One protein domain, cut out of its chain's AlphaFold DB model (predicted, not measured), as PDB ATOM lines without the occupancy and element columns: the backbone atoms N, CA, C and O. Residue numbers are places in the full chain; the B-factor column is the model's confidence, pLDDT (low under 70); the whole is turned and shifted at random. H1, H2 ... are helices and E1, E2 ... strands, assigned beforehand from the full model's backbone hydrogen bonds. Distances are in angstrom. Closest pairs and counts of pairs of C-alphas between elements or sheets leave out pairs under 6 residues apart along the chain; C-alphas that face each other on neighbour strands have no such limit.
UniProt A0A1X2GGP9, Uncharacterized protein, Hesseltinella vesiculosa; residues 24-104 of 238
ATOM      1  N   PRO A  24      96.300 165.185 102.459       83.62
ATOM      2  CA  PRO A  24      97.625 165.777 102.603       83.62
ATOM      3  C   PRO A  24      97.677 166.699 103.823       83.62
ATOM      4  O   PRO A  24      96.732 167.442 104.093       83.62
ATOM      5  N   CYS A  25      98.794 166.665 104.545       80.69
ATOM      6  CA  CYS A  25      98.981 167.443 105.762       80.69
ATOM      7  C   CYS A  25     100.220 168.340 105.692       80.69
ATOM      8  O   CYS A  25     101.242 167.999 105.098       80.69
ATOM      9  N   HIS A  26     100.120 169.493 106.349       80.81
ATOM     10  CA  HIS A  26     101.226 170.419 106.560       80.81
ATOM     11  C   HIS A  26     101.414 170.612 108.058       80.81
ATOM     12  O   HIS A  26     100.440 170.909 108.756       80.81
ATOM     13  N   SER A  27     102.641 170.416 108.539       75.75
ATOM     14  CA  SER A  27     102.992 170.640 109.937       75.75
ATOM     15  C   SER A  27     103.110 172.131 110.247       75.75
ATOM     16  O   SER A  27     103.372 172.957 109.366       75.75
ATOM     17  N   ILE A  28     102.886 172.488 111.509       69.88
ATOM     18  CA  ILE A  28     103.008 173.873 111.963       69.88
ATOM     19  C   ILE A  28     104.497 174.264 111.970       69.88
ATOM     20  O   ILE A  28     105.317 173.538 112.537       69.88
ATOM     21  N   PRO A  29     104.879 175.410 111.374       69.88
ATOM     22  CA  PRO A  29     106.261 175.869 111.409       69.88
ATOM     23  C   PRO A  29     106.708 176.150 112.850       69.88
ATOM     24  O   PRO A  29     106.009 176.813 113.618       69.88
ATOM     25  N   LYS A  30     107.899 175.664 113.216       76.69
ATOM     26  CA  LYS A  30     108.474 175.848 114.556       76.69
ATOM     27  C   LYS A  30     108.886 177.307 114.752       76.69
ATOM     28  O   LYS A  30     109.924 177.732 114.247       76.69
ATOM     29  N   SER A  31     108.083 178.072 115.487       76.69
ATOM     30  CA  SER A  31     108.456 179.415 115.933       76.69
ATOM     31  C   SER A  31     109.222 179.361 117.266       76.69
ATOM     32  O   SER A  31     109.030 178.426 118.050       76.69
ATOM     33  N   PRO A  32     110.069 180.363 117.573       74.88
ATOM     34  CA  PRO A  32     110.765 180.446 118.860       74.88
ATOM     35  C   PRO A  32     109.813 180.454 120.064       74.88
ATOM     36  O   PRO A  32     110.155 179.948 121.130       74.88
ATOM     37  N   ASP A  33     108.610 181.003 119.895       70.38
ATOM     38  CA  ASP A  33     107.610 181.088 120.960       70.38
ATOM     39  C   ASP A  33     106.892 179.755 121.186       70.38
ATOM     40  O   ASP A  33     106.625 179.386 122.330       70.38
ATOM     41  N   LEU A  34     106.664 178.981 120.118       69.62
ATOM     42  CA  LEU A  34     106.135 177.622 120.222       69.62
ATOM     43  C   LEU A  34     107.112 176.710 120.972       69.62
ATOM     44  O   LEU A  34     106.691 175.930 121.821       69.62
ATOM     45  N   LEU A  35     108.414 176.851 120.713       74.94
ATOM     46  CA  LEU A  35     109.453 176.103 121.426       74.94
ATOM     47  C   LEU A  35     109.473 176.447 122.922       74.94
ATOM     48  O   LEU A  35     109.433 175.541 123.748       74.94
ATOM     49  N   LYS A  36     109.413 177.737 123.285       72.88
ATOM     50  CA  LYS A  36     109.310 178.159 124.697       72.88
ATOM     51  C   LYS A  36     108.055 177.619 125.384       72.88
ATOM     52  O   LYS A  36     108.103 177.279 126.562       72.88
ATOM     53  N   TYR A  37     106.930 177.560 124.671       67.50
ATOM     54  CA  TYR A  37     105.690 176.997 125.206       67.50
ATOM     55  C   TYR A  37     105.816 175.492 125.479       67.50
ATOM     56  O   TYR A  37     105.364 175.020 126.524       67.50
ATOM     57  N   VAL A  38     106.450 174.749 124.569       70.62
ATOM     58  CA  VAL A  38     106.741 173.321 124.757       70.62
ATOM     59  C   VAL A  38     107.683 173.111 125.944       70.62
ATOM     60  O   VAL A  38     107.364 172.319 126.830       70.62
ATOM     61  N   ASP A  39     108.761 173.891 126.033       72.00
ATOM     62  CA  ASP A  39     109.705 173.838 127.156       72.00
ATOM     63  C   ASP A  39     109.027 174.151 128.500       72.00
ATOM     64  O   ASP A  39     109.317 173.520 129.516       72.00
ATOM     65  N   TYR A  40     108.083 175.099 128.512       70.94
ATOM     66  CA  TYR A  40     107.314 175.456 129.704       70.94
ATOM     67  C   TYR A  40     106.342 174.352 130.141       70.94
ATOM     68  O   TYR A  40     106.204 174.079 131.335       70.94
ATOM     69  N   ARG A  41     105.643 173.729 129.185       65.50
ATOM     70  CA  ARG A  41     104.669 172.658 129.449       65.50
ATOM     71  C   ARG A  41     105.335 171.331 129.813       65.50
ATOM     72  O   ARG A  41     104.730 170.547 130.544       65.50
ATOM     73  N   GLY A  42     106.556 171.111 129.337       65.25
ATOM     74  CA  GLY A  42     107.332 169.903 129.572       65.25
ATOM     75  C   GLY A  42     106.916 168.715 128.687       65.25
ATOM     76  O   GLY A  42     105.810 168.686 128.135       65.25
ATOM     77  N   PRO A  43     107.786 167.692 128.589       63.66
ATOM     78  CA  PRO A  43     107.642 166.565 127.657       63.66
ATOM     79  C   PRO A  43     106.469 165.631 127.991       63.66
ATOM     80  O   PRO A  43     106.000 164.888 127.133       63.66
ATOM     81  N   ASP A  44     105.961 165.688 129.225       60.56
ATOM     82  CA  ASP A  44     104.759 164.956 129.640       60.56
ATOM     83  C   ASP A  44     103.489 165.496 128.962       60.56
ATOM     84  O   ASP A  44     102.466 164.804 128.869       60.56
ATOM     85  N   VAL A  45     103.529 166.753 128.502       62.72
ATOM     86  CA  VAL A  45     102.393 167.397 127.847       62.72
ATOM     87  C   VAL A  45     102.500 167.320 126.331       62.72
ATOM     88  O   VAL A  45     101.513 166.975 125.675       62.72
ATOM     89  N   ILE A  46     103.664 167.689 125.810       71.38
ATOM     90  CA  ILE A  46     103.976 167.782 124.388       71.38
ATOM     91  C   ILE A  46     105.500 167.798 124.248       71.38
ATOM     92  O   ILE A  46     106.169 168.556 124.946       71.38
ATOM     93  N   ASP A  47     106.057 166.951 123.389       73.69
ATOM     94  CA  ASP A  47     107.486 166.962 123.073       73.69
ATOM     95  C   ASP A  47     107.768 167.876 121.863       73.69
ATOM     96  O   ASP A  47     106.907 168.137 121.021       73.69
ATOM     97  N   ILE A  48     109.004 168.344 121.713       73.62
ATOM     98  CA  ILE A  48     109.448 169.101 120.534       73.62
ATOM     99  C   ILE A  48     109.270 168.263 119.257       73.62
ATOM    100  O   ILE A  48     108.994 168.808 118.185       73.62
ATOM    101  N   ASN A  49     109.397 166.939 119.374       75.62
ATOM    102  CA  ASN A  49     109.174 165.998 118.275       75.62
ATOM    103  C   ASN A  49     107.684 165.803 117.954       75.62
ATOM    104  O   ASN A  49     107.338 165.521 116.809       75.62
ATOM    105  N   ASP A  50     106.796 166.008 118.934       75.81
ATOM    106  CA  ASP A  50     105.349 165.960 118.718       75.81
ATOM    107  C   ASP A  50     104.887 167.107 117.807       75.81
ATOM    108  O   ASP A  50     103.935 166.923 117.051       75.81
ATOM    109  N   LEU A  51     105.573 168.261 117.832       75.56
ATOM    110  CA  LEU A  51     105.243 169.436 117.011       75.56
ATOM    111  C   LEU A  51     105.226 169.138 115.511       75.56
ATOM    112  O   LEU A  51     104.396 169.687 114.791       75.56
ATOM    113  N   ASP A  52     106.106 168.251 115.046       79.00
ATOM    114  CA  ASP A  52     106.172 167.867 113.633       79.00
ATOM    115  C   ASP A  52     104.942 167.064 113.191       79.00
ATOM    116  O   ASP A  52     104.622 167.021 112.003       79.00
ATOM    117  N   LEU A  53     104.235 166.458 114.148       78.75
ATOM    118  CA  LEU A  53     103.009 165.698 113.922       78.75
ATOM    119  C   LEU A  53     101.749 166.562 114.062       78.75
ATOM    120  O   LEU A  53     100.644 166.118 113.730       78.75
ATOM    121  N   ILE A  54     101.898 167.798 114.549       74.06
ATOM    122  CA  ILE A  54     100.818 168.781 114.631       74.06
ATOM    123  C   ILE A  54     100.744 169.519 113.308       74.06
ATOM    124  O   ILE A  54     101.688 170.186 112.890       74.06
ATOM    125  N   GLY A  55      99.592 169.430 112.661       75.06
ATOM    126  CA  GLY A  55      99.352 170.081 111.387       75.06
ATOM    127  C   GLY A  55      97.891 170.435 111.195       75.06
ATOM    128  O   GLY A  55      97.103 170.391 112.138       75.06
ATOM    129  N   ASN A  56      97.523 170.724 109.949       79.75
ATOM    130  CA  ASN A  56      96.142 170.995 109.537       79.75
ATOM    131  C   ASN A  56      95.243 169.737 109.522       79.75
ATOM    132  O   ASN A  56      94.365 169.603 108.673       79.75
ATOM    133  N   CYS A  57      95.501 168.788 110.421       75.62
ATOM    134  CA  CYS A  57      94.679 167.603 110.571       75.62
ATOM    135  C   CYS A  57      93.618 167.820 111.659       75.62
ATOM    136  O   CYS A  57      93.804 168.580 112.613       75.62
ATOM    137  N   SER A  58      92.497 167.124 111.533       75.81
ATOM    138  CA  SER A  58      91.413 167.090 112.500       75.81
ATOM    139  C   SER A  58      91.874 166.507 113.838       75.81
ATOM    140  O   SER A  58      92.904 165.844 113.959       75.81
ATOM    141  N   ARG A  59      91.054 166.673 114.879       73.94
ATOM    142  CA  ARG A  59      91.384 166.184 116.228       73.94
ATOM    143  C   ARG A  59      91.552 164.659 116.306       73.94
ATOM    144  O   ARG A  59      92.243 164.196 117.218       73.94
ATOM    145  N   ILE A  60      90.960 163.893 115.377       77.00
ATOM    146  CA  ILE A  60      91.073 162.422 115.305       77.00
ATOM    147  C   ILE A  60      92.335 161.935 114.593       77.00
ATOM    148  O   ILE A  60      92.652 160.749 114.712       77.00
ATOM    149  N   SER A  61      93.047 162.816 113.896       83.56
ATOM    150  CA  SER A  61      94.189 162.473 113.054       83.56
ATOM    151  C   SER A  61      95.432 163.265 113.466       83.56
ATOM    152  O   SER A  61      95.351 164.261 114.184       83.56
ATOM    153  N   TYR A  62      96.606 162.805 113.060       85.81
ATOM    154  CA  TYR A  62      97.873 163.525 113.198       85.81
ATOM    155  C   TYR A  62      98.592 163.536 111.851       85.81
ATOM    156  O   TYR A  62      98.340 162.677 111.010       85.81
ATOM    157  N   CYS A  63      99.470 164.507 111.632       85.12
ATOM    158  CA  CYS A  63     100.228 164.596 110.393       85.12
ATOM    159  C   CYS A  63     101.426 163.647 110.457       85.12
ATOM    160  O   CYS A  63     102.263 163.772 111.346       85.12
ATOM    161  N   ASP A  64     101.522 162.686 109.543       87.50
ATOM    162  CA  ASP A  64     102.719 161.858 109.435       87.50
ATOM    163  C   ASP A  64     103.778 162.591 108.608       87.50
ATOM    164  O   ASP A  64     103.575 162.918 107.437       87.50
ATOM    165  N   LYS A  65     104.936 162.830 109.225       82.19
ATOM    166  CA  LYS A  65     106.115 163.442 108.603       82.19
ATOM    167  C   LYS A  65     106.602 162.682 107.368       82.19
ATOM    168  O   LYS A  65     107.192 163.296 106.485       82.19
ATOM    169  N   THR A  66     106.453 161.358 107.341       85.12
ATOM    170  CA  THR A  66     107.029 160.516 106.282       85.12
ATOM    171  C   THR A  66     106.143 160.462 105.049       85.12
ATOM    172  O   THR A  66     106.639 160.584 103.930       85.12
ATOM    173  N   THR A  67     104.834 160.312 105.243       86.50
ATOM    174  CA  THR A  67     103.866 160.227 104.146       86.50
ATOM    175  C   THR A  67     103.250 161.574 103.786       86.50
ATOM    176  O   THR A  67     102.612 161.672 102.741       86.50
ATOM    177  N   HIS A  68     103.435 162.606 104.619       85.25
ATOM    178  CA  HIS A  68     102.778 163.912 104.505       85.25
ATOM    179  C   HIS A  68     101.252 163.802 104.402       85.25
ATOM    180  O   HIS A  68     100.601 164.569 103.691       85.25
ATOM    181  N   THR A  69     100.671 162.842 105.123       87.44
ATOM    182  CA  THR A  69      99.224 162.619 105.172       87.44
ATOM    183  C   THR A  69      98.709 162.544 106.603       87.44
ATOM    184  O   THR A  69      99.437 162.184 107.530       87.44
ATOM    185  N   CYS A  70      97.434 162.879 106.790       85.62
ATOM    186  CA  CYS A  70      96.760 162.731 108.072       85.62
ATOM    187  C   CYS A  70      96.520 161.243 108.369       85.62
ATOM    188  O   CYS A  70      95.781 160.562 107.655       85.62
ATOM    189  N   GLN A  71      97.147 160.736 109.425       88.94
ATOM    190  CA  GLN A  71      97.003 159.370 109.920       88.94
ATOM    191  C   GLN A  71      96.074 159.334 111.137       88.94
ATOM    192  O   GLN A  71      96.081 160.266 111.944       88.94
ATOM    193  N   PRO A  72      95.295 158.258 111.330       88.00
ATOM    194  CA  PRO A  72      94.349 158.187 112.431       88.00
ATOM    195  C   PRO A  72      95.080 157.988 113.763       88.00
ATOM    196  O   PRO A  72      96.002 157.173 113.881       88.00
ATOM    197  N   LYS A  73      94.624 158.688 114.805       87.94
ATOM    198  CA  LYS A  73      95.117 158.481 116.169       87.94
ATOM    199  C   LYS A  73      94.684 157.122 116.713       87.94
ATOM    200  O   LYS A  73      93.564 156.649 116.500       87.94
ATOM    201  N   ARG A  74      95.580 156.515 117.476       86.50
ATOM    202  CA  ARG A  74      95.473 155.174 118.036       86.50
ATOM    203  C   ARG A  74      94.812 155.203 119.420       86.50
ATOM    204  O   ARG A  74      95.029 156.146 120.186       86.50
ATOM    205  N   PRO A  75      93.979 154.201 119.747       84.31
ATOM    206  CA  PRO A  75      93.330 154.114 121.050       84.31
ATOM    207  C   PRO A  75      94.322 153.733 122.159       84.31
ATOM    208  O   PRO A  75      95.439 153.291 121.898       84.31
ATOM    209  N   VAL A  76      93.874 153.853 123.408       83.19
ATOM    210  CA  VAL A  76      94.598 153.357 124.588       83.19
ATOM    211  C   VAL A  76      94.931 151.865 124.433       83.19
ATOM    212  O   VAL A  76      94.106 151.087 123.958       83.19
ATOM    213  N   GLY A  77      96.142 151.476 124.825       81.25
ATOM    214  CA  GLY A  77      96.692 150.126 124.703       81.25
ATOM    215  C   GLY A  77      97.370 149.836 123.361       81.25
ATOM    216  O   GLY A  77      98.077 148.839 123.247       81.25
ATOM    217  N   ALA A  78      97.201 150.693 122.350       86.44
ATOM    218  CA  ALA A  78      97.891 150.538 121.075       86.44
ATOM    219  C   ALA A  78      99.363 150.961 121.171       86.44
ATOM    220  O   ALA A  78      99.715 151.834 121.961       86.44
ATOM    221  N   GLY A  79     100.210 150.381 120.320       88.31
ATOM    222  CA  GLY A  79     101.607 150.793 120.213       88.31
ATOM    223  C   GLY A  79     101.736 152.240 119.733       88.31
ATOM    224  O   GLY A  79     100.994 152.651 118.837       88.31
ATOM    225  N   CYS A  80     102.674 153.001 120.283       87.12
ATOM    226  CA  CYS A  80     102.943 154.383 119.885       87.12
ATOM    227  C   CYS A  80     104.430 154.719 119.984       87.12
ATOM    228  O   CYS A  80     105.181 154.069 120.712       87.12
ATOM    229  N   GLU A  81     104.829 155.751 119.249       87.94
ATOM    230  CA  GLU A  81     106.163 156.356 119.333       87.94
ATOM    231  C   GLU A  81     106.098 157.775 119.915       87.94
ATOM    232  O   GLU A  81     106.953 158.161 120.702       87.94
ATOM    233  N   PHE A  82     105.033 158.514 119.587       86.50
ATOM    234  CA  PHE A  82     104.838 159.914 119.957       86.50
ATOM    235  C   PHE A  82     103.486 160.119 120.646       86.50
ATOM    236  O   PHE A  82     102.527 159.382 120.381       86.50
ATOM    237  N   ASN A  83     103.371 161.141 121.497       83.12
ATOM    238  CA  ASN A  83     102.141 161.416 122.248       83.12
ATOM    239  C   ASN A  83     100.989 161.792 121.313       83.12
ATOM    240  O   ASN A  83      99.851 161.358 121.511       83.12
ATOM    241  N   MET A  84     101.292 162.524 120.236       81.50
ATOM    242  CA  MET A  84     100.282 162.965 119.265       81.50
ATOM    243  C   MET A  84      99.627 161.822 118.482       81.50
ATOM    244  O   MET A  84      98.558 162.019 117.904       81.50
ATOM    245  N   GLN A  85     100.208 160.617 118.512       87.12
ATOM    246  CA  GLN A  85      99.601 159.427 117.916       87.12
ATOM    247  C   GLN A  85      98.455 158.864 118.759       87.12
ATOM    248  O   GLN A  85      97.691 158.049 118.251       87.12
ATOM    249  N   CYS A  86      98.315 159.259 120.024       83.44
ATOM    250  CA  CYS A  86      97.361 158.665 120.953       83.44
ATOM    251  C   CYS A  86      96.093 159.518 121.108       83.44
ATOM    252  O   CYS A  86      96.151 160.747 121.186       83.44
ATOM    253  N   ARG A  87      94.931 158.860 121.213       82.94
ATOM    254  CA  ARG A  87      93.652 159.499 121.567       82.94
ATOM    255  C   ARG A  87      93.060 158.912 122.844       82.94
ATOM    256  O   ARG A  87      93.105 157.697 123.053       82.94
ATOM    257  N   TYR A  88      92.448 159.773 123.650       74.12
ATOM    258  CA  TYR A  88      91.720 159.391 124.854       74.12
ATOM    259  C   TYR A  88      90.297 159.971 124.869       74.12
ATOM    260  O   TYR A  88      90.082 161.138 124.540       74.12
ATOM    261  N   GLY A  89      89.334 159.142 125.285       64.19
ATOM    262  CA  GLY A  89      87.923 159.512 125.408       64.19
ATOM    263  C   GLY A  89      87.204 159.760 124.076       64.19
ATOM    264  O   GLY A  89      87.779 159.658 122.992       64.19
ATOM    265  N   LEU A  90      85.912 160.088 124.175       56.22
ATOM    266  CA  LEU A  90      85.083 160.517 123.039       56.22
ATOM    267  C   LEU A  90      85.367 161.975 122.638       56.22
ATOM    268  O   LEU A  90      85.128 162.355 121.498       56.22
ATOM    269  N   GLU A  91      85.935 162.768 123.554       54.03
ATOM    270  CA  GLU A  91      86.269 164.184 123.340       54.03
ATOM    271  C   GLU A  91      87.604 164.418 122.618       54.03
ATOM    272  O   GLU A  91      88.035 165.561 122.445       54.03
ATOM    273  N   LEU A  92      88.254 163.342 122.156       60.22
ATOM    274  CA  LEU A  92      89.459 163.414 121.322       60.22
ATOM    275  C   LEU A  92      90.580 164.205 121.991       60.22
ATOM    276  O   LEU A  92      91.273 165.014 121.364       60.22
ATOM    277  N   LEU A  93      90.729 163.976 123.291       61.84
ATOM    278  CA  LEU A  93      91.820 164.538 124.062       61.84
ATOM    279  C   LEU A  93      93.123 163.843 123.634       61.84
ATOM    280  O   LEU A  93      93.113 162.632 123.364       61.84
ATOM    281  N   PRO A  94      94.238 164.587 123.535       65.19
ATOM    282  CA  PRO A  94      95.533 163.991 123.239       65.19
ATOM    283  C   PRO A  94      95.895 162.993 124.347       65.19
ATOM    284  O   PRO A  94      95.847 163.317 125.536       65.19
ATOM    285  N   GLY A  95      96.194 161.757 123.948       70.56
ATOM    286  CA  GLY A  95      96.687 160.723 124.854       70.56
ATOM    287  C   GLY A  95      98.169 160.912 125.176       70.56
ATOM    288  O   GLY A  95      98.830 161.791 124.629       70.56
ATOM    289  N   LEU A  96      98.695 160.072 126.065       81.44
ATOM    290  CA  LEU A  96     100.117 160.051 126.408       81.44
ATOM    291  C   LEU A  96     100.732 158.747 125.893       81.44
ATOM    292  O   LEU A  96     100.156 157.676 126.089       81.44
ATOM    293  N   CYS A  97     101.893 158.820 125.252       82.44
ATOM    294  CA  CYS A  97     102.656 157.647 124.857       82.44
ATOM    295  C   CYS A  97     103.676 157.317 125.951       82.44
ATOM    296  O   CYS A  97     104.635 158.054 126.165       82.44
ATOM    297  N   ARG A  98     103.476 156.208 126.671       84.38
ATOM    298  CA  ARG A  98     104.403 155.750 127.718       84.38
ATOM    299  C   ARG A  98     104.769 154.293 127.475       84.38
ATOM    300  O   ARG A  98     103.892 153.459 127.253       84.38
ATOM    301  N   ASN A  99     106.064 153.983 127.531       84.62
ATOM    302  CA  ASN A  99     106.598 152.642 127.263       84.62
ATOM    303  C   ASN A  99     106.098 152.063 125.925       84.62
ATOM    304  O   ASN A  99     105.643 150.924 125.865       84.62
ATOM    305  N   SER A 100     106.116 152.886 124.872       86.75
ATOM    306  CA  SER A 100     105.627 152.541 123.529       86.75
ATOM    307  C   SER A 100     104.161 152.107 123.466       86.75
ATOM    308  O   SER A 100     103.753 151.448 122.513       86.75
ATOM    309  N   SER A 101     103.358 152.471 124.465       86.88
ATOM    310  CA  SER A 101     101.929 152.180 124.523       86.88
ATOM    311  C   SER A 101     101.133 153.450 124.800       86.88
ATOM    312  O   SER A 101     101.525 154.285 125.621       86.88
ATOM    313  N   CYS A 102     100.017 153.617 124.097       84.31
ATOM    314  CA  CYS A 102      99.103 154.715 124.347       84.31
ATOM    315  C   CYS A 102      98.435 154.474 125.690       84.31
ATOM    316  O   CYS A 102      97.669 153.525 125.849       84.31
ATOM    317  N   ILE A 103      98.686 155.346 126.647       79.50
ATOM    318  CA  ILE A 103      97.985 155.341 127.918       79.50
ATOM    319  C   ILE A 103      97.003 156.503 127.947       79.50
ATOM    320  O   ILE A 103      97.187 157.542 127.303       79.50
ATOM    321  N   ALA A 104      95.923 156.308 128.699       69.06
ATOM    322  CA  ALA A 104      95.113 157.429 129.121       69.06
ATOM    323  C   ALA A 104      96.047 158.425 129.803       69.06
ATOM    324  O   ALA A 104      96.809 158.050 130.699       69.06
TER     325      ALA A 104
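What this domain is: This is residues 24 to 104 of the 238 residues of an uncharacterized protein of Hesseltinella vesiculosa (UniProt A0A1X2GGP9). With little regular structure, this mostly looped domain has two small separate strand hairpins, E1-E2 and E3-E4, H2 beside E1 near the middle, and H1 far out. The 81 printed residues, 28 in named elements of mixed class, run H1 H2 E1 E2 E3 E4; each hairpin is an antiparallel sheet. The whole is compact, radius of gyration of the C-alphas 12.1 A, spanning 34 by 29 by 23 A.

How they stand to each other: H1, residues 32 to 41, has every O i to N i+4 pair within hydrogen-bond range; H2, residues 50 to 53, is too short for one. H1 and H2 are apart. The closest C-alphas of H2 and E1, residues 61 to 64, are Leu 53 and Cys 63, 4.6 A. E1 and E2, residues 69 to 72, form a hairpin, N 62 and O 71 within hydrogen-bond range at 2.8 A. E3, residues 96 to 98, and E4, residues 101 to 103, form another, N 103 and O 96 at 2.8 A.

Where its parts are: H1, 14.5 A long, begins at C-alpha 32 (110.765, 180.446, 118.860); E4 ends at C-alpha 103 (97.985, 155.341, 127.918).

The domain as a whole: The printed part has no cut; the E2 to E3 link is long. Sixteen residues have pLDDT under 70, among them 89 to 94.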